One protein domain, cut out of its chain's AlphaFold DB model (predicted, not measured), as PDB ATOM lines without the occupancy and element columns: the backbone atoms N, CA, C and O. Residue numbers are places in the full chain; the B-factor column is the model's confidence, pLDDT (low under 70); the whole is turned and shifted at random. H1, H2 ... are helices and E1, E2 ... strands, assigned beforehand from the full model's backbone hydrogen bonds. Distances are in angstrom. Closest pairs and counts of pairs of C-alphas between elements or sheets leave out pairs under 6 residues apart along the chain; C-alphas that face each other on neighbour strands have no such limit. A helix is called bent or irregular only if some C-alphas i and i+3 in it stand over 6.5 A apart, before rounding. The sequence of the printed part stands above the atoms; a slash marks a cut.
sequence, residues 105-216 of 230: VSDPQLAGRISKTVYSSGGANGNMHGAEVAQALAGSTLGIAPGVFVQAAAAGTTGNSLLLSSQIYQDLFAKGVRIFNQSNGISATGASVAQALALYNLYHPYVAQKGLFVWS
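AT A GLANCE: This is residues 105 to 216 of the 230 residues of the protein "Subtilase family protein" of Collimonas arenae (UniProt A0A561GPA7). Two separate pairs of parallel strands, E1 with E2 and E3 with E4, make a split wall, with H1 over one side of it and H2 and H3 over the other, H3 the farther out. Residues 189 to 194, partly in H3, stick out. The printed part has 112 residues, under half of them in named elements, ordered E1 H1 E2 H2 E3 H3 E4, class mixed. It is compact, with a radius of gyration of the C-alphas of 14.2 A and spans of 42 by 31 by 22 A.

HOW THE PARTS SIT: Start at E1, residues 114 to 118, parallel to E2, residues 149 to 154, at 19 degrees; look for N 115 and O 150, 2.9 A apart. With H1, residues 129 to 138, they form a strand-helix-strand unit, two parallel neighbours joined through a helix, its crossover left-handed. The closest C-alphas of H1 and E2 are Ala 134 and Val 150, 7.3 A. From E2, go to H2, residues 166 to 174; the closest C-alphas are Ala 153 and Ile 168, 6.6 A. H2 is close to but not clearly touching H3, residues 193 to 207: the closest C-alphas, Ser 166 and Leu 202, are 6.1 A apart, and they run the same way at a shallow tilt of 14 degrees. E3, residues 179 to 182, is parallel to E4, residues 212 to 215, at 17 degrees, with N 180 and O 212 at 2.8 A; E3, H3 and E4 form a second unit, right-handed. E2 and E3 are apart. Each O i to N i+4 pair is within hydrogen-bond range in H1 and H2, and 9 of 11 in H3.

IN THESE COORDINATES: Find C-alpha 114 at (-36.144, 27.794, 52.533), where E1 begins; it spans 13.4 A, E2 15.6 A, H1 14.2 A, H2 12.3 A, E3 10.1 A. H3 runs 19.9 A from C-alpha 193 at (-62.997, 9.356, 38.513) and is irregular, C-alphas 202 and 205 being 7.3 A apart. E4, 10.0 A, ends at (-45.596, 16.789, 38.581).

THE WHOLE: The C-alphas farthest apart, Pro 108 and Val 193, are 42.7 A apart. The printed part has no cut; the link from E2 to H2 is long, with 11 residues. Look at residues 188 to 190 for pLDDT under 70; the mean of the printed part is 92.8.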
ATOM      1  N   VAL A 105     -34.492  22.327  56.619       96.50
ATOM      2  CA  VAL A 105     -34.317  23.789  56.546       96.50
ATOM      3  C   VAL A 105     -32.946  24.251  57.043       96.50
ATOM      4  O   VAL A 105     -32.626  25.431  56.922       96.50
ATOM      5  N   SER A 106     -32.154  23.349  57.631       96.38
ATOM      6  CA  SER A 106     -30.789  23.625  58.086       96.38
ATOM      7  C   SER A 106     -29.729  23.354  57.015       96.38
ATOM      8  O   SER A 106     -28.557  23.666  57.227       96.38
ATOM      9  N   ASP A 107     -30.148  22.840  55.858       96.12
ATOM     10  CA  ASP A 107     -29.286  22.552  54.722       96.12
ATOM     11  C   ASP A 107     -28.501  23.802  54.268       96.12
ATOM     12  O   ASP A 107     -29.097  24.791  53.812       96.12
ATOM     13  N   PRO A 108     -27.155  23.774  54.327       97.81
ATOM     14  CA  PRO A 108     -26.316  24.877  53.873       97.81
ATOM     15  C   PRO A 108     -26.533  25.260  52.404       97.81
ATOM     16  O   PRO A 108     -26.348  26.426  52.047       97.81
ATOM     17  N   GLN A 109     -26.954  24.321  51.546       98.00
ATOM     18  CA  GLN A 109     -27.261  24.595  50.137       98.00
ATOM     19  C   GLN A 109     -28.478  25.511  49.968       98.00
ATOM     20  O   GLN A 109     -28.640  26.097  48.899       98.00
ATOM     21  N   LEU A 110     -29.311  25.661  51.002       98.38
ATOM     22  CA  LEU A 110     -30.556  26.433  50.999       98.38
ATOM     23  C   LEU A 110     -30.592  27.508  52.098       98.38
ATOM     24  O   LEU A 110     -31.650  28.087  52.352       98.38
ATOM     25  N   ALA A 111     -29.458  27.799  52.743       97.12
ATOM     26  CA  ALA A 111     -29.376  28.709  53.883       97.12
ATOM     27  C   ALA A 111     -30.086  30.053  53.618       97.12
ATOM     28  O   ALA A 111     -29.763  30.780  52.678       97.12
ATOM     29  N   GLY A 112     -31.085  30.371  54.452       97.19
ATOM     30  CA  GLY A 112     -31.889  31.597  54.347       97.19
ATOM     31  C   GLY A 112     -32.873  31.645  53.169       97.19
ATOM     32  O   GLY A 112     -33.555  32.653  52.994       97.19
ATOM     33  N   ARG A 113     -32.970  30.578  52.369       98.25
ATOM     34  CA  ARG A 113     -33.790  30.495  51.152       98.25
ATOM     35  C   ARG A 113     -34.814  29.363  51.180       98.25
ATOM     36  O   ARG A 113     -35.380  29.035  50.145       98.25
ATOM     37  N   ILE A 114     -35.080  28.781  52.344       98.62
ATOM     38  CA  ILE A 114     -36.144  27.794  52.533       98.62
ATOM     39  C   ILE A 114     -36.898  28.057  53.837       98.62
ATOM     40  O   ILE A 114     -36.304  28.386  54.862       98.62
ATOM     41  N   SER A 115     -38.217  27.873  53.816       98.38
ATOM     42  CA  SER A 115     -39.027  27.727  55.027       98.38
ATOM     43  C   SER A 115     -39.984  26.554  54.901       98.38
ATOM     44  O   SER A 115     -40.519  26.308  53.825       98.38
ATOM     45  N   LYS A 116     -40.226  25.856  56.014       97.88
ATOM     46  CA  LYS A 116     -41.063  24.652  56.076       97.88
ATOM     47  C   LYS A 116     -42.359  24.903  56.843       97.88
ATOM     48  O   LYS A 116     -42.363  25.567  57.876       97.88
ATOM     49  N   THR A 117     -43.460  24.328  56.372       98.44
ATOM     50  CA  THR A 117     -44.707  24.160  57.135       98.44
ATOM     51  C   THR A 117     -45.112  22.690  57.102       98.44
ATOM     52  O   THR A 117     -45.041  22.055  56.052       98.44
ATOM     53  N   VAL A 118     -45.492  22.143  58.258       97.56
ATOM     54  CA  VAL A 118     -45.849  20.730  58.442       97.56
ATOM     55  C   VAL A 118     -47.367  20.607  58.484       97.56
ATOM     56  O   VAL A 118     -48.010  21.311  59.260       97.56
ATOM     57  N   TYR A 119     -47.932  19.730  57.655       96.38
ATOM     58  CA  TYR A 119     -49.384  19.622  57.452       96.38
ATOM     59  C   TYR A 119     -49.996  18.315  57.962       96.38
ATOM     60  O   TYR A 119     -51.217  18.195  58.037       96.38
ATOM     61  N   SER A 120     -49.174  17.336  58.328       92.69
ATOM     62  CA  SER A 120     -49.622  16.079  58.925       92.69
ATOM     63  C   SER A 120     -48.561  15.531  59.875       92.69
ATOM     64  O   SER A 120     -47.416  15.972  59.844       92.69
ATOM     65  N   SER A 121     -48.916  14.529  60.683       85.25
ATOM     66  CA  SER A 121     -47.941  13.776  61.487       85.25
ATOM     67  C   SER A 121     -46.945  12.973  60.641       85.25
ATOM     68  O   SER A 121     -45.910  12.562  61.153       85.25
ATOM     69  N   GLY A 122     -47.263  12.730  59.364       83.88
ATOM     70  CA  GLY A 122     -46.341  12.140  58.397       83.88
ATOM     71  C   GLY A 122     -45.377  13.160  57.787       83.88
ATOM     72  O   GLY A 122     -44.397  12.754  57.172       83.88
ATOM     73  N   GLY A 123     -45.646  14.461  57.929       82.38
ATOM     74  CA  GLY A 123     -44.677  15.522  57.669       82.38
ATOM     75  C   GLY A 123     -43.791  15.717  58.901       82.38
ATOM     76  O   GLY A 123     -44.227  15.453  60.016       82.38
ATOM     77  N   ALA A 124     -42.551  16.178  58.724       87.56
ATOM     78  CA  ALA A 124     -41.531  16.184  59.788       87.56
ATOM     79  C   ALA A 124     -41.045  14.784  60.232       87.56
ATOM     80  O   ALA A 124     -40.674  14.590  61.389       87.56
ATOM     81  N   ASN A 125     -41.050  13.802  59.326       85.75
ATOM     82  CA  ASN A 125     -40.639  12.421  59.606       85.75
ATOM     83  C   ASN A 125     -39.143  12.133  59.348       85.75
ATOM     84  O   ASN A 125     -38.724  10.984  59.485       85.75
ATOM     85  N   GLY A 126     -38.344  13.132  58.956       89.62
ATOM     86  CA  GLY A 126     -36.924  12.969  58.630       89.62
ATOM     87  C   GLY A 126     -36.646  12.295  57.283       89.62
ATOM     88  O   GLY A 126     -35.492  12.020  56.964       89.62
ATOM     89  N   ASN A 127     -37.674  12.018  56.477       91.12
ATOM     90  CA  ASN A 127     -37.493  11.544  55.110       91.12
ATOM     91  C   ASN A 127     -36.847  12.653  54.259       91.12
ATOM     92  O   ASN A 127     -37.347  13.774  54.211       91.12
ATOM     93  N   MET A 128     -35.743  12.335  53.581       91.19
ATOM     94  CA  MET A 128     -34.929  13.324  52.864       91.19
ATOM     95  C   MET A 128     -35.425  13.646  51.450       91.19
ATOM     96  O   MET A 128     -34.889  14.559  50.832       91.19
ATOM     97  N   HIS A 129     -36.455  12.962  50.941       94.00
ATOM     98  CA  HIS A 129     -36.898  13.108  49.553       94.00
ATOM     99  C   HIS A 129     -37.243  14.567  49.199       94.00
ATOM    100  O   HIS A 129     -36.729  15.112  48.225       94.00
ATOM    101  N   GLY A 130     -38.024  15.258  50.039       95.81
ATOM    102  CA  GLY A 130     -38.317  16.678  49.832       95.81
ATOM    103  C   GLY A 130     -37.082  17.583  49.918       95.81
ATOM    104  O   GLY A 130     -36.978  18.550  49.161       95.81
ATOM    105  N   ALA A 131     -36.120  17.268  50.792       96.50
ATOM    106  CA  ALA A 131     -34.856  18.003  50.891       96.50
ATOM    107  C   ALA A 131     -34.007  17.856  49.615       96.50
ATOM    108  O   ALA A 131     -33.524  18.853  49.084       96.50
ATOM    109  N   GLU A 132     -33.893  16.641  49.075       97.44
ATOM    110  CA  GLU A 132     -33.173  16.353  47.827       97.44
ATOM    111  C   GLU A 132     -33.816  17.071  46.633       97.44
ATOM    112  O   GLU A 132     -33.127  17.711  45.836       97.44
ATOM    113  N   VAL A 133     -35.150  17.054  46.552       97.62
ATOM    114  CA  VAL A 133     -35.915  17.809  45.548       97.62
ATOM    115  C   VAL A 133     -35.658  19.314  45.673       97.62
ATOM    116  O   VAL A 133     -35.435  19.994  44.669       97.62
ATOM    117  N   ALA A 134     -35.653  19.854  46.896       98.31
ATOM    118  CA  ALA A 134     -35.374  21.267  47.131       98.31
ATOM    119  C   ALA A 134     -33.928  21.648  46.756       98.31
ATOM    120  O   ALA A 134     -33.721  22.715  46.179       98.31
ATOM    121  N   GLN A 135     -32.942  20.781  47.014       98.12
ATOM    122  CA  GLN A 135     -31.556  20.990  46.580       98.12
ATOM    123  C   GLN A 135     -31.412  20.949  45.056       98.12
ATOM    124  O   GLN A 135     -30.762  21.825  44.487       98.12
ATOM    125  N   ALA A 136     -32.034  19.982  44.380       97.31
ATOM    126  CA  ALA A 136     -32.003  19.905  42.920       97.31
ATOM    127  C   ALA A 136     -32.619  21.160  42.274       97.31
ATOM    128  O   ALA A 136     -32.115  21.679  41.276       97.31
ATOM    129  N   LEU A 137     -33.681  21.696  42.878       98.31
ATOM    130  CA  LEU A 137     -34.308  22.935  42.431       98.31
ATOM    131  C   LEU A 137     -33.445  24.173  42.724       98.31
ATOM    132  O   LEU A 137     -33.238  24.992  41.831       98.31
ATOM    133  N   ALA A 138     -32.991  24.345  43.966       98.38
ATOM    134  CA  ALA A 138     -32.551  25.639  44.497       98.38
ATOM    135  C   ALA A 138     -31.216  25.601  45.260       98.38
ATOM    136  O   ALA A 138     -30.828  26.601  45.872       98.38
ATOM    137  N   GLY A 139     -30.507  24.474  45.257       98.38
ATOM    138  CA  GLY A 139     -29.201  24.345  45.892       98.38
ATOM    139  C   GLY A 139     -28.204  25.354  45.322       98.38
ATOM    140  O   GLY A 139     -28.147  25.569  44.113       98.38
ATOM    141  N   SER A 140     -27.413  25.988  46.186       97.56
ATOM    142  CA  SER A 140     -26.492  27.062  45.788       97.56
ATOM    143  C   SER A 140     -25.385  26.613  44.829       97.56
ATOM    144  O   SER A 140     -24.841  27.451  44.117       97.56
ATOM    145  N   THR A 141     -25.049  25.318  44.811       93.69
ATOM    146  CA  THR A 141     -23.943  24.786  43.994       93.69
ATOM    147  C   THR A 141     -24.409  24.240  42.643       93.69
ATOM    148  O   THR A 141     -23.800  24.548  41.623       93.69
ATOM    149  N   LEU A 142     -25.459  23.410  42.633       91.00
ATOM    150  CA  LEU A 142     -25.905  22.652  41.450       91.00
ATOM    151  C   LEU A 142     -27.401  22.815  41.141       91.00
ATOM    152  O   LEU A 142     -27.908  22.156  40.235       91.00
ATOM    153  N   GLY A 143     -28.122  23.654  41.889       95.75
ATOM    154  CA  GLY A 143     -29.552  23.851  41.681       95.75
ATOM    155  C   GLY A 143     -29.857  24.535  40.350       95.75
ATOM    156  O   GLY A 143     -29.096  25.382  39.876       95.75
ATOM    157  N   ILE A 144     -31.011  24.214  39.766       97.44
ATOM    158  CA  ILE A 144     -31.486  24.844  38.523       97.44
ATOM    159  C   ILE A 144     -31.729  26.348  38.705       97.44
ATOM    160  O   ILE A 144     -31.403  27.145  37.826       97.44
ATOM    161  N   ALA A 145     -32.288  26.754  39.843       98.00
ATOM    162  CA  ALA A 145     -32.647  28.133  40.148       98.00
ATOM    163  C   ALA A 145     -32.143  28.521  41.553       98.00
ATOM    164  O   ALA A 145     -32.929  28.626  42.497       98.00
ATOM    165  N   PRO A 146     -30.828  28.742  41.730       98.00
ATOM    166  CA  PRO A 146     -30.216  28.934  43.050       98.00
ATOM    167  C   PRO A 146     -30.639  30.235  43.758       98.00
ATOM    168  O   PRO A 146     -30.329  30.430  44.930       98.00
ATOM    169  N   GLY A 147     -31.330  31.146  43.070       98.31
ATOM    170  CA  GLY A 147     -31.813  32.414  43.616       98.31
ATOM    171  C   GLY A 147     -33.235  32.376  44.183       98.31
ATOM    172  O   GLY A 147     -33.641  33.354  44.812       98.31
ATOM    173  N   VAL A 148     -34.002  31.300  43.974       98.75
ATOM    174  CA  VAL A 148     -35.393  31.235  44.461       98.75
ATOM    175  C   VAL A 148     -35.458  31.096  45.979       98.75
ATOM    176  O   VAL A 148     -34.537  30.576  46.618       98.75
ATOM    177  N   PHE A 149     -36.592  31.507  46.546       98.81
ATOM    178  CA  PHE A 149     -37.002  31.123  47.892       98.81
ATOM    179  C   PHE A 149     -37.947  29.913  47.826       98.81
ATOM    180  O   PHE A 149     -38.928  29.918  47.081       98.81
ATOM    181  N   VAL A 150     -37.680  28.881  48.621       98.88
ATOM    182  CA  VAL A 150     -38.469  27.648  48.682       98.88
ATOM    183  C   VAL A 150     -39.462  27.706  49.842       98.88
ATOM    184  O   VAL A 150     -39.090  27.758  51.014       98.88
ATOM    185  N   GLN A 151     -40.752  27.649  49.522       98.81
ATOM    186  CA  GLN A 151     -41.818  27.399  50.488       98.81
ATOM    187  C   GLN A 151     -42.120  25.899  50.515       98.81
ATOM    188  O   GLN A 151     -42.867  25.380  49.686       98.81
ATOM    189  N   ALA A 152     -41.512  25.195  51.461       98.38
ATOM    190  CA  ALA A 152     -41.656  23.761  51.628       98.38
ATOM    191  C   ALA A 152     -42.930  23.415  52.416       98.38
ATOM    192  O   ALA A 152     -43.105  23.814  53.571       98.38
ATOM    193  N   ALA A 153     -43.813  22.639  51.798       98.38
ATOM    194  CA  ALA A 153     -44.973  22.043  52.439       98.38
ATOM    195  C   ALA A 153     -44.678  20.567  52.719       98.38
ATOM    196  O   ALA A 153     -44.788  19.724  51.829       98.38
ATOM    197  N   ALA A 154     -44.307  20.266  53.965       97.38
ATOM    198  CA  ALA A 154     -44.154  18.901  54.457       97.38
ATOM    199  C   ALA A 154     -45.548  18.291  54.647       97.38
ATOM    200  O   ALA A 154     -46.167  18.396  55.712       97.38
ATOM    201  N   ALA A 155     -46.066  17.725  53.560       95.50
ATOM    202  CA  ALA A 155     -47.368  17.082  53.498       95.50
ATOM    203  C   ALA A 155     -47.341  15.732  54.220       95.50
ATOM    204  O   ALA A 155     -48.318  15.359  54.871       95.50
ATOM    205  N   GLY A 156     -46.212  15.023  54.142       91.38
ATOM    206  CA  GLY A 156     -46.117  13.628  54.546       91.38
ATOM    207  C   GLY A 156     -46.779  12.688  53.542       91.38
ATOM    208  O   GLY A 156     -47.398  13.115  52.564       91.38
ATOM    209  N   THR A 157     -46.663  11.388  53.795       88.25
ATOM    210  CA  THR A 157     -47.243  10.347  52.939       88.25
ATOM    211  C   THR A 157     -48.038   9.316  53.732       88.25
ATOM    212  O   THR A 157     -47.835   9.109  54.927       88.25
ATOM    213  N   THR A 158     -48.957   8.641  53.046       85.50
ATOM    214  CA  THR A 158     -49.527   7.357  53.463       85.50
ATOM    215  C   THR A 158     -49.154   6.322  52.413       85.50
ATOM    216  O   THR A 158     -49.575   6.419  51.261       85.50
ATOM    217  N   GLY A 159     -48.305   5.363  52.789       81.94
ATOM    218  CA  GLY A 159     -47.605   4.530  51.808       81.94
ATOM    219  C   GLY A 159     -46.772   5.405  50.863       81.94
ATOM    220  O   GLY A 159     -46.030   6.278  51.316       81.94
ATOM    221  N   ASN A 160     -46.958   5.212  49.558       78.31
ATOM    222  CA  ASN A 160     -46.296   5.969  48.490       78.31
ATOM    223  C   ASN A 160     -47.111   7.186  48.011       78.31
ATOM    224  O   ASN A 160     -46.877   7.689  46.919       78.31
ATOM    225  N   SER A 161     -48.126   7.621  48.766       84.19
ATOM    226  CA  SER A 161     -49.028   8.698  48.344       84.19
ATOM    227  C   SER A 161     -48.927   9.917  49.251       84.19
ATOM    228  O   SER A 161     -49.089   9.796  50.465       84.19
ATOM    229  N   LEU A 162     -48.696  11.096  48.669       89.19
ATOM    230  CA  LEU A 162     -48.708  12.378  49.369       89.19
ATOM    231  C   LEU A 162     -50.068  12.657  49.998       89.19
ATOM    232  O   LEU A 162     -51.124  12.472  49.389       89.19
ATOM    233  N   LEU A 163     -50.029  13.201  51.209       91.19
ATOM    234  CA  LEU A 163     -51.209  13.656  51.932       91.19
ATOM    235  C   LEU A 163     -51.564  15.092  51.540       91.19
ATOM    236  O   LEU A 163     -51.239  16.058  52.230       91.19
ATOM    237  N   LEU A 164     -52.237  15.237  50.401       91.50
ATOM    238  CA  LEU A 164     -52.659  16.541  49.900       91.50
ATOM    239  C   LEU A 164     -53.884  17.089  50.644       91.50
ATOM    240  O   LEU A 164     -54.803  16.359  51.008       91.50
ATOM    241  N   SER A 165     -53.929  18.411  50.807       92.56
ATOM    242  CA  SER A 165     -55.079  19.129  51.361       92.56
ATOM    243  C   SER A 165     -55.216  20.512  50.726       92.56
ATOM    244  O   SER A 165     -54.241  21.072  50.225       92.56
ATOM    245  N   SER A 166     -56.417  21.095  50.777       94.56
ATOM    246  CA  SER A 166     -56.636  22.472  50.316       94.56
ATOM    247  C   SER A 166     -55.807  23.484  51.107       94.56
ATOM    248  O   SER A 166     -55.352  24.466  50.529       94.56
ATOM    249  N   GLN A 167     -55.567  23.234  52.400       97.19
ATOM    250  CA  GLN A 167     -54.808  24.137  53.268       97.19
ATOM    251  C   GLN A 167     -53.382  24.364  52.754       97.19
ATOM    252  O   GLN A 167     -52.926  25.505  52.736       97.19
ATOM    253  N   ILE A 168     -52.714  23.309  52.267       97.81
ATOM    254  CA  ILE A 168     -51.367  23.405  51.683       97.81
ATOM    255  C   ILE A 168     -51.340  24.480  50.595       97.81
ATOM    256  O   ILE A 168     -50.530  25.403  50.637       97.81
ATOM    257  N   TYR A 169     -52.251  24.391  49.628       97.81
ATOM    258  CA  TYR A 169     -52.236  25.304  48.490       97.81
ATOM    259  C   TYR A 169     -52.743  26.693  48.854       97.81
ATOM    260  O   TYR A 169     -52.205  27.658  48.326       97.81
ATOM    261  N   GLN A 170     -53.705  26.826  49.777       97.94
ATOM    262  CA  GLN A 170     -54.133  28.131  50.296       97.94
ATOM    263  C   GLN A 170     -52.957  28.885  50.925       97.94
ATOM    264  O   GLN A 170     -52.696  30.030  50.553       97.94
ATOM    265  N   ASP A 171     -52.205  28.223  51.805       98.44
ATOM    266  CA  ASP A 171     -51.057  28.822  52.485       98.44
ATOM    267  C   ASP A 171     -49.934  29.171  51.511       98.44
ATOM    268  O   ASP A 171     -49.380  30.269  51.570       98.44
ATOM    269  N   LEU A 172     -49.586  28.257  50.600       98.62
ATOM    270  CA  LEU A 172     -48.549  28.509  49.601       98.62
ATOM    271  C   LEU A 172     -48.937  29.683  48.689       98.62
ATOM    272  O   LEU A 172     -48.114  30.570  48.453       98.62
ATOM    273  N   PHE A 173     -50.192  29.755  48.228       98.31
ATOM    274  CA  PHE A 173     -50.663  30.879  47.412       98.31
ATOM    275  C   PHE A 173     -50.608  32.208  48.170       98.31
ATOM    276  O   PHE A 173     -50.185  33.216  47.592       98.31
ATOM    277  N   ALA A 174     -51.006  32.202  49.448       98.00
ATOM    278  CA  ALA A 174     -50.949  33.361  50.340       98.00
ATOM    279  C   ALA A 174     -49.505  33.820  50.601       98.00
ATOM    280  O   ALA A 174     -49.247  35.016  50.709       98.00
ATOM    281  N   LYS A 175     -48.547  32.886  50.607       98.00
ATOM    282  CA  LYS A 175     -47.097  33.148  50.658       98.00
ATOM    283  C   LYS A 175     -46.502  33.568  49.303       98.00
ATOM    284  O   LYS A 175     -45.283  33.655  49.166       98.00
ATOM    285  N   GLY A 176     -47.340  33.828  48.296       97.44
ATOM    286  CA  GLY A 176     -46.926  34.334  46.986       97.44
ATOM    287  C   GLY A 176     -46.462  33.266  45.995       97.44
ATOM    288  O   GLY A 176     -46.025  33.613  44.901       97.44
ATOM    289  N   VAL A 177     -46.577  31.976  46.324       98.75
ATOM    290  CA  VAL A 177     -46.185  30.896  45.409       98.75
ATOM    291  C   VAL A 177     -47.090  30.881  44.181       98.75
ATOM    292  O   VAL A 177     -48.317  30.947  44.293       98.75
ATOM    293  N   ARG A 178     -46.479  30.752  43.000       98.25
ATOM    294  CA  ARG A 178     -47.177  30.495  41.727       98.25
ATOM    295  C   ARG A 178     -46.621  29.305  40.951       98.25
ATOM    296  O   ARG A 178     -47.269  28.872  40.010       98.25
ATOM    297  N   ILE A 179     -45.474  28.761  41.349       98.56
ATOM    298  CA  ILE A 179     -44.882  27.552  40.769       98.56
ATOM    299  C   ILE A 179     -44.845  26.498  41.871       98.56
ATOM    300  O   ILE A 179     -44.312  26.762  42.947       98.56
ATOM    301  N   PHE A 180     -45.426  25.334  41.610       98.12
ATOM    302  CA  PHE A 180     -45.584  24.246  42.569       98.12
ATOM    303  C   PHE A 180     -44.902  22.999  42.016       98.12
ATOM    304  O   PHE A 180     -45.298  22.520  40.958       98.12
ATOM    305  N   ASN A 181     -43.904  22.473  42.720       97.25
ATOM    306  CA  ASN A 181     -43.262  21.205  42.390       97.25
ATOM    307  C   ASN A 181     -43.782  20.084  43.295       97.25
ATOM    308  O   ASN A 181     -43.830  20.249  44.519       97.25
ATOM    309  N   GLN A 182     -44.138  18.950  42.688       93.19
ATOM    310  CA  GLN A 182     -44.707  17.784  43.363       93.19
ATOM    311  C   GLN A 182     -44.050  16.509  42.808       93.19
ATOM    312  O   GLN A 182     -44.384  16.032  41.721       93.19
ATOM    313  N   SER A 183     -43.068  15.982  43.541       89.75
ATOM    314  CA  SER A 183     -42.172  14.915  43.064       89.75
ATOM    315  C   SER A 183     -42.523  13.532  43.612       89.75
ATOM    316  O   SER A 183     -41.655  12.684  43.766       89.75
ATOM    317  N   ASN A 184     -43.781  13.294  43.964       86.38
ATOM    318  CA  ASN A 184     -44.195  12.050  44.600       86.38
ATOM    319  C   ASN A 184     -45.613  11.705  44.152       86.38
ATOM    320  O   ASN A 184     -46.326  12.575  43.649       86.38
ATOM    321  N   GLY A 185     -46.015  10.451  44.327       83.56
ATOM    322  CA  GLY A 185     -47.320  10.014  43.888       83.56
ATOM    323  C   GLY A 185     -48.449  10.377  44.834       83.56
ATOM    324  O   GLY A 185     -48.244  10.843  45.951       83.56
ATOM    325  N   ILE A 186     -49.684  10.185  44.375       79.31
ATOM    326  CA  ILE A 186     -50.918  10.530  45.117       79.31
ATOM    327  C   ILE A 186     -51.921   9.383  45.216       79.31
ATOM    328  O   ILE A 186     -52.940   9.499  45.896       79.31
ATOM    329  N   SER A 187     -51.634   8.269  44.551       75.19
ATOM    330  CA  SER A 187     -52.362   7.012  44.683       75.19
ATOM    331  C   SER A 187     -51.430   5.870  44.289       75.19
ATOM    332  O   SER A 187     -50.640   6.021  43.367       75.19
ATOM    333  N   ALA A 188     -51.512   4.721  44.956       66.19
ATOM    334  CA  ALA A 188     -50.709   3.541  44.612       66.19
ATOM    335  C   ALA A 188     -51.381   2.628  43.564       66.19
ATOM    336  O   ALA A 188     -50.775   1.676  43.089       66.19
ATOM    337  N   THR A 189     -52.656   2.867  43.233       69.56
ATOM    338  CA  THR A 189     -53.486   1.946  42.430       69.56
ATOM    339  C   THR A 189     -54.141   2.608  41.215       69.56
ATOM    340  O   THR A 189     -55.046   2.037  40.607       69.56
ATOM    341  N   GLY A 190     -53.694   3.806  40.841       68.69
ATOM    342  CA  GLY A 190     -54.283   4.614  39.778       68.69
ATOM    343  C   GLY A 190     -55.346   5.591  40.278       68.69
ATOM    344  O   GLY A 190     -55.619   5.720  41.476       68.69
ATOM    345  N   ALA A 191     -55.970   6.279  39.324       72.25
ATOM    346  CA  ALA A 191     -57.011   7.266  39.569       72.25
ATOM    347  C   ALA A 191     -58.404   6.724  39.296       72.25
ATOM    348  O   ALA A 191     -58.757   6.417  38.158       72.25
ATOM    349  N   SER A 192     -59.248   6.722  40.318       82.06
ATOM    350  CA  SER A 192     -60.693   6.725  40.110       82.06
ATOM    351  C   SER A 192     -61.161   8.086  39.578       82.06
ATOM    352  O   SER A 192     -60.533   9.123  39.808       82.06
ATOM    353  N   VAL A 193     -62.331   8.107  38.933       84.31
ATOM    354  CA  VAL A 193     -62.997   9.356  38.513       84.31
ATOM    355  C   VAL A 193     -63.202  10.307  39.699       84.31
ATOM    356  O   VAL A 193     -63.027  11.515  39.562       84.31
ATOM    357  N   ALA A 194     -63.518   9.769  40.881       86.94
ATOM    358  CA  ALA A 194     -63.689  10.559  42.095       86.94
ATOM    359  C   ALA A 194     -62.384  11.243  42.536       86.94
ATOM    360  O   ALA A 194     -62.405  12.421  42.885       86.94
ATOM    361  N   GLN A 195     -61.247  10.540  42.474       83.94
ATOM    362  CA  GLN A 195     -59.934  11.125  42.773       83.94
ATOM    363  C   GLN A 195     -59.554  12.202  41.753       83.94
ATOM    364  O   GLN A 195     -59.128  13.284  42.147       83.94
ATOM    365  N   ALA A 196     -59.771  11.952  40.458       84.56
ATOM    366  CA  ALA A 196     -59.511  12.945  39.418       84.56
ATOM    367  C   ALA A 196     -60.343  14.225  39.628       84.56
ATOM    368  O   ALA A 196     -59.808  15.331  39.547       84.56
ATOM    369  N   LEU A 197     -61.629  14.090  39.972       89.06
ATOM    370  CA  LEU A 197     -62.492  15.230  40.293       89.06
ATOM    371  C   LEU A 197     -62.041  15.959  41.569       89.06
ATOM    372  O   LEU A 197     -62.066  17.188  41.611       89.06
ATOM    373  N   ALA A 198     -61.604  15.227  42.596       89.12
ATOM    374  CA  ALA A 198     -61.087  15.821  43.826       89.12
ATOM    375  C   ALA A 198     -59.828  16.664  43.567       89.12
ATOM    376  O   ALA A 198     -59.741  17.790  44.051       89.12
ATOM    377  N   LEU A 199     -58.893  16.169  42.752       89.12
ATOM    378  CA  LEU A 199     -57.713  16.937  42.355       89.12
ATOM    379  C   LEU A 199     -58.058  18.116  41.454       89.12
ATOM    380  O   LEU A 199     -57.512  19.199  41.637       89.12
ATOM    381  N   TYR A 200     -58.984  17.945  40.510       91.00
ATOM    382  CA  TYR A 200     -59.471  19.067  39.716       91.00
ATOM    383  C   TYR A 200     -59.994  20.184  40.631       91.00
ATOM    384  O   TYR A 200     -59.544  21.321  40.519       91.00
ATOM    385  N   ASN A 201     -60.857  19.844  41.594       93.81
ATOM    386  CA  ASN A 201     -61.394  20.779  42.587       93.81
ATOM    387  C   ASN A 201     -60.298  21.428  43.448       93.81
ATOM    388  O   ASN A 201     -60.405  22.595  43.815       93.81
ATOM    389  N   LEU A 202     -59.229  20.685  43.737       93.94
ATOM    390  CA  LEU A 202     -58.076  21.165  44.490       93.94
ATOM    391  C   LEU A 202     -57.241  22.182  43.700       93.94
ATOM    392  O   LEU A 202     -56.845  23.197  44.263       93.94
ATOM    393  N   TYR A 203     -56.978  21.940  42.413       94.44
ATOM    394  CA  TYR A 203     -56.034  22.741  41.623       94.44
ATOM    395  C   TYR A 203     -56.673  23.859  40.807       94.44
ATOM    396  O   TYR A 203     -56.063  24.921  40.648       94.44
ATOM    397  N   HIS A 204     -57.884  23.655  40.275       95.56
ATOM    398  CA  HIS A 204     -58.472  24.592  39.314       95.56
ATOM    399  C   HIS A 204     -58.565  26.050  39.813       95.56
ATOM    400  O   HIS A 204     -58.343  26.943  38.987       95.56
ATOM    401  N   PRO A 205     -58.820  26.359  41.109       96.12
ATOM    402  CA  PRO A 205     -58.903  27.750  41.559       96.12
ATOM    403  C   PRO A 205     -57.554  28.468  41.466       96.12
ATOM    404  O   PRO A 205     -57.499  29.675  41.233       96.12
ATOM    405  N   TYR A 206     -56.462  27.724  41.635       97.31
ATOM    406  CA  TYR A 206     -55.097  28.233  41.596       97.31
ATOM    407  C   TYR A 206     -54.579  28.339  40.167       97.31
ATOM    408  O   TYR A 206     -53.944  29.333  39.821       97.31
ATOM    409  N   VAL A 207     -54.915  27.374  39.305       97.12
ATOM    410  CA  VAL A 207     -54.619  27.444  37.864       97.12
ATOM    411  C   VAL A 207     -55.290  28.670  37.236       97.12
ATOM    412  O   VAL A 207     -54.641  29.429  36.513       97.12
ATOM    413  N   ALA A 208     -56.553  28.942  37.587       97.25
ATOM    414  CA  ALA A 208     -57.261  30.151  37.152       97.25
ATOM    415  C   ALA A 208     -56.542  31.450  37.570       97.25
ATOM    416  O   ALA A 208     -56.636  32.468  36.886       97.25
ATOM    417  N   GLN A 209     -55.761  31.396  38.652       96.56
ATOM    418  CA  GLN A 209     -54.951  32.490  39.189       96.56
ATOM    419  C   GLN A 209     -53.464  32.389  38.803       96.56
ATOM    420  O   GLN A 209     -52.598  32.914  39.507       96.56
ATOM    421  N   LYS A 210     -53.164  31.749  37.663       96.56
ATOM    422  CA  LYS A 210     -51.809  31.610  37.093       96.56
ATOM    423  C   LYS A 210     -50.858  30.736  37.921       96.56
ATOM    424  O   LYS A 210     -49.647  30.915  37.855       96.56
ATOM    425  N   GLY A 211     -51.395  29.789  38.688       97.88
ATOM    426  CA  GLY A 211     -50.616  28.719  39.302       97.88
ATOM    427  C   GLY A 211     -50.151  27.694  38.264       97.88
ATOM    428  O   GLY A 211     -50.961  27.186  37.489       97.88
ATOM    429  N   LEU A 212     -48.857  27.386  38.271       97.50
ATOM    430  CA  LEU A 212     -48.212  26.337  37.487       97.50
ATOM    431  C   LEU A 212     -47.873  25.156  38.399       97.50
ATOM    432  O   LEU A 212     -47.068  25.300  39.315       97.50
ATOM    433  N   PHE A 213     -48.454  23.994  38.119       94.94
ATOM    434  CA  PHE A 213     -48.214  22.760  38.863       94.94
ATOM    435  C   PHE A 213     -47.360  21.816  38.021       94.94
ATOM    436  O   PHE A 213     -47.745  21.452  36.912       94.94
ATOM    437  N   VAL A 214     -46.202  21.442  38.554       94.00
ATOM    438  CA  VAL A 214     -45.250  20.514  37.948       94.00
ATOM    439  C   VAL A 214     -45.283  19.224  38.746       94.00
ATOM    440  O   VAL A 214     -45.104  19.229  39.966       94.00
ATOM    441  N   TRP A 215     -45.520  18.132  38.033       88.62
ATOM    442  CA  TRP A 215     -45.596  16.789  38.581       88.62
ATOM    443  C   TRP A 215     -44.511  15.923  37.962       88.62
ATOM    444  O   TRP A 215     -44.249  16.016  36.760       88.62
ATOM    445  N   SER A 216     -43.902  15.066  38.780       85.88
ATOM    446  CA  SER A 216     -43.142  13.927  38.254       85.88
ATOM    447  C   SER A 216     -44.065  12.973  37.477       85.88
ATOM    448  O   SER A 216     -45.285  13.112  37.525       85.88
TER     449      SER A 216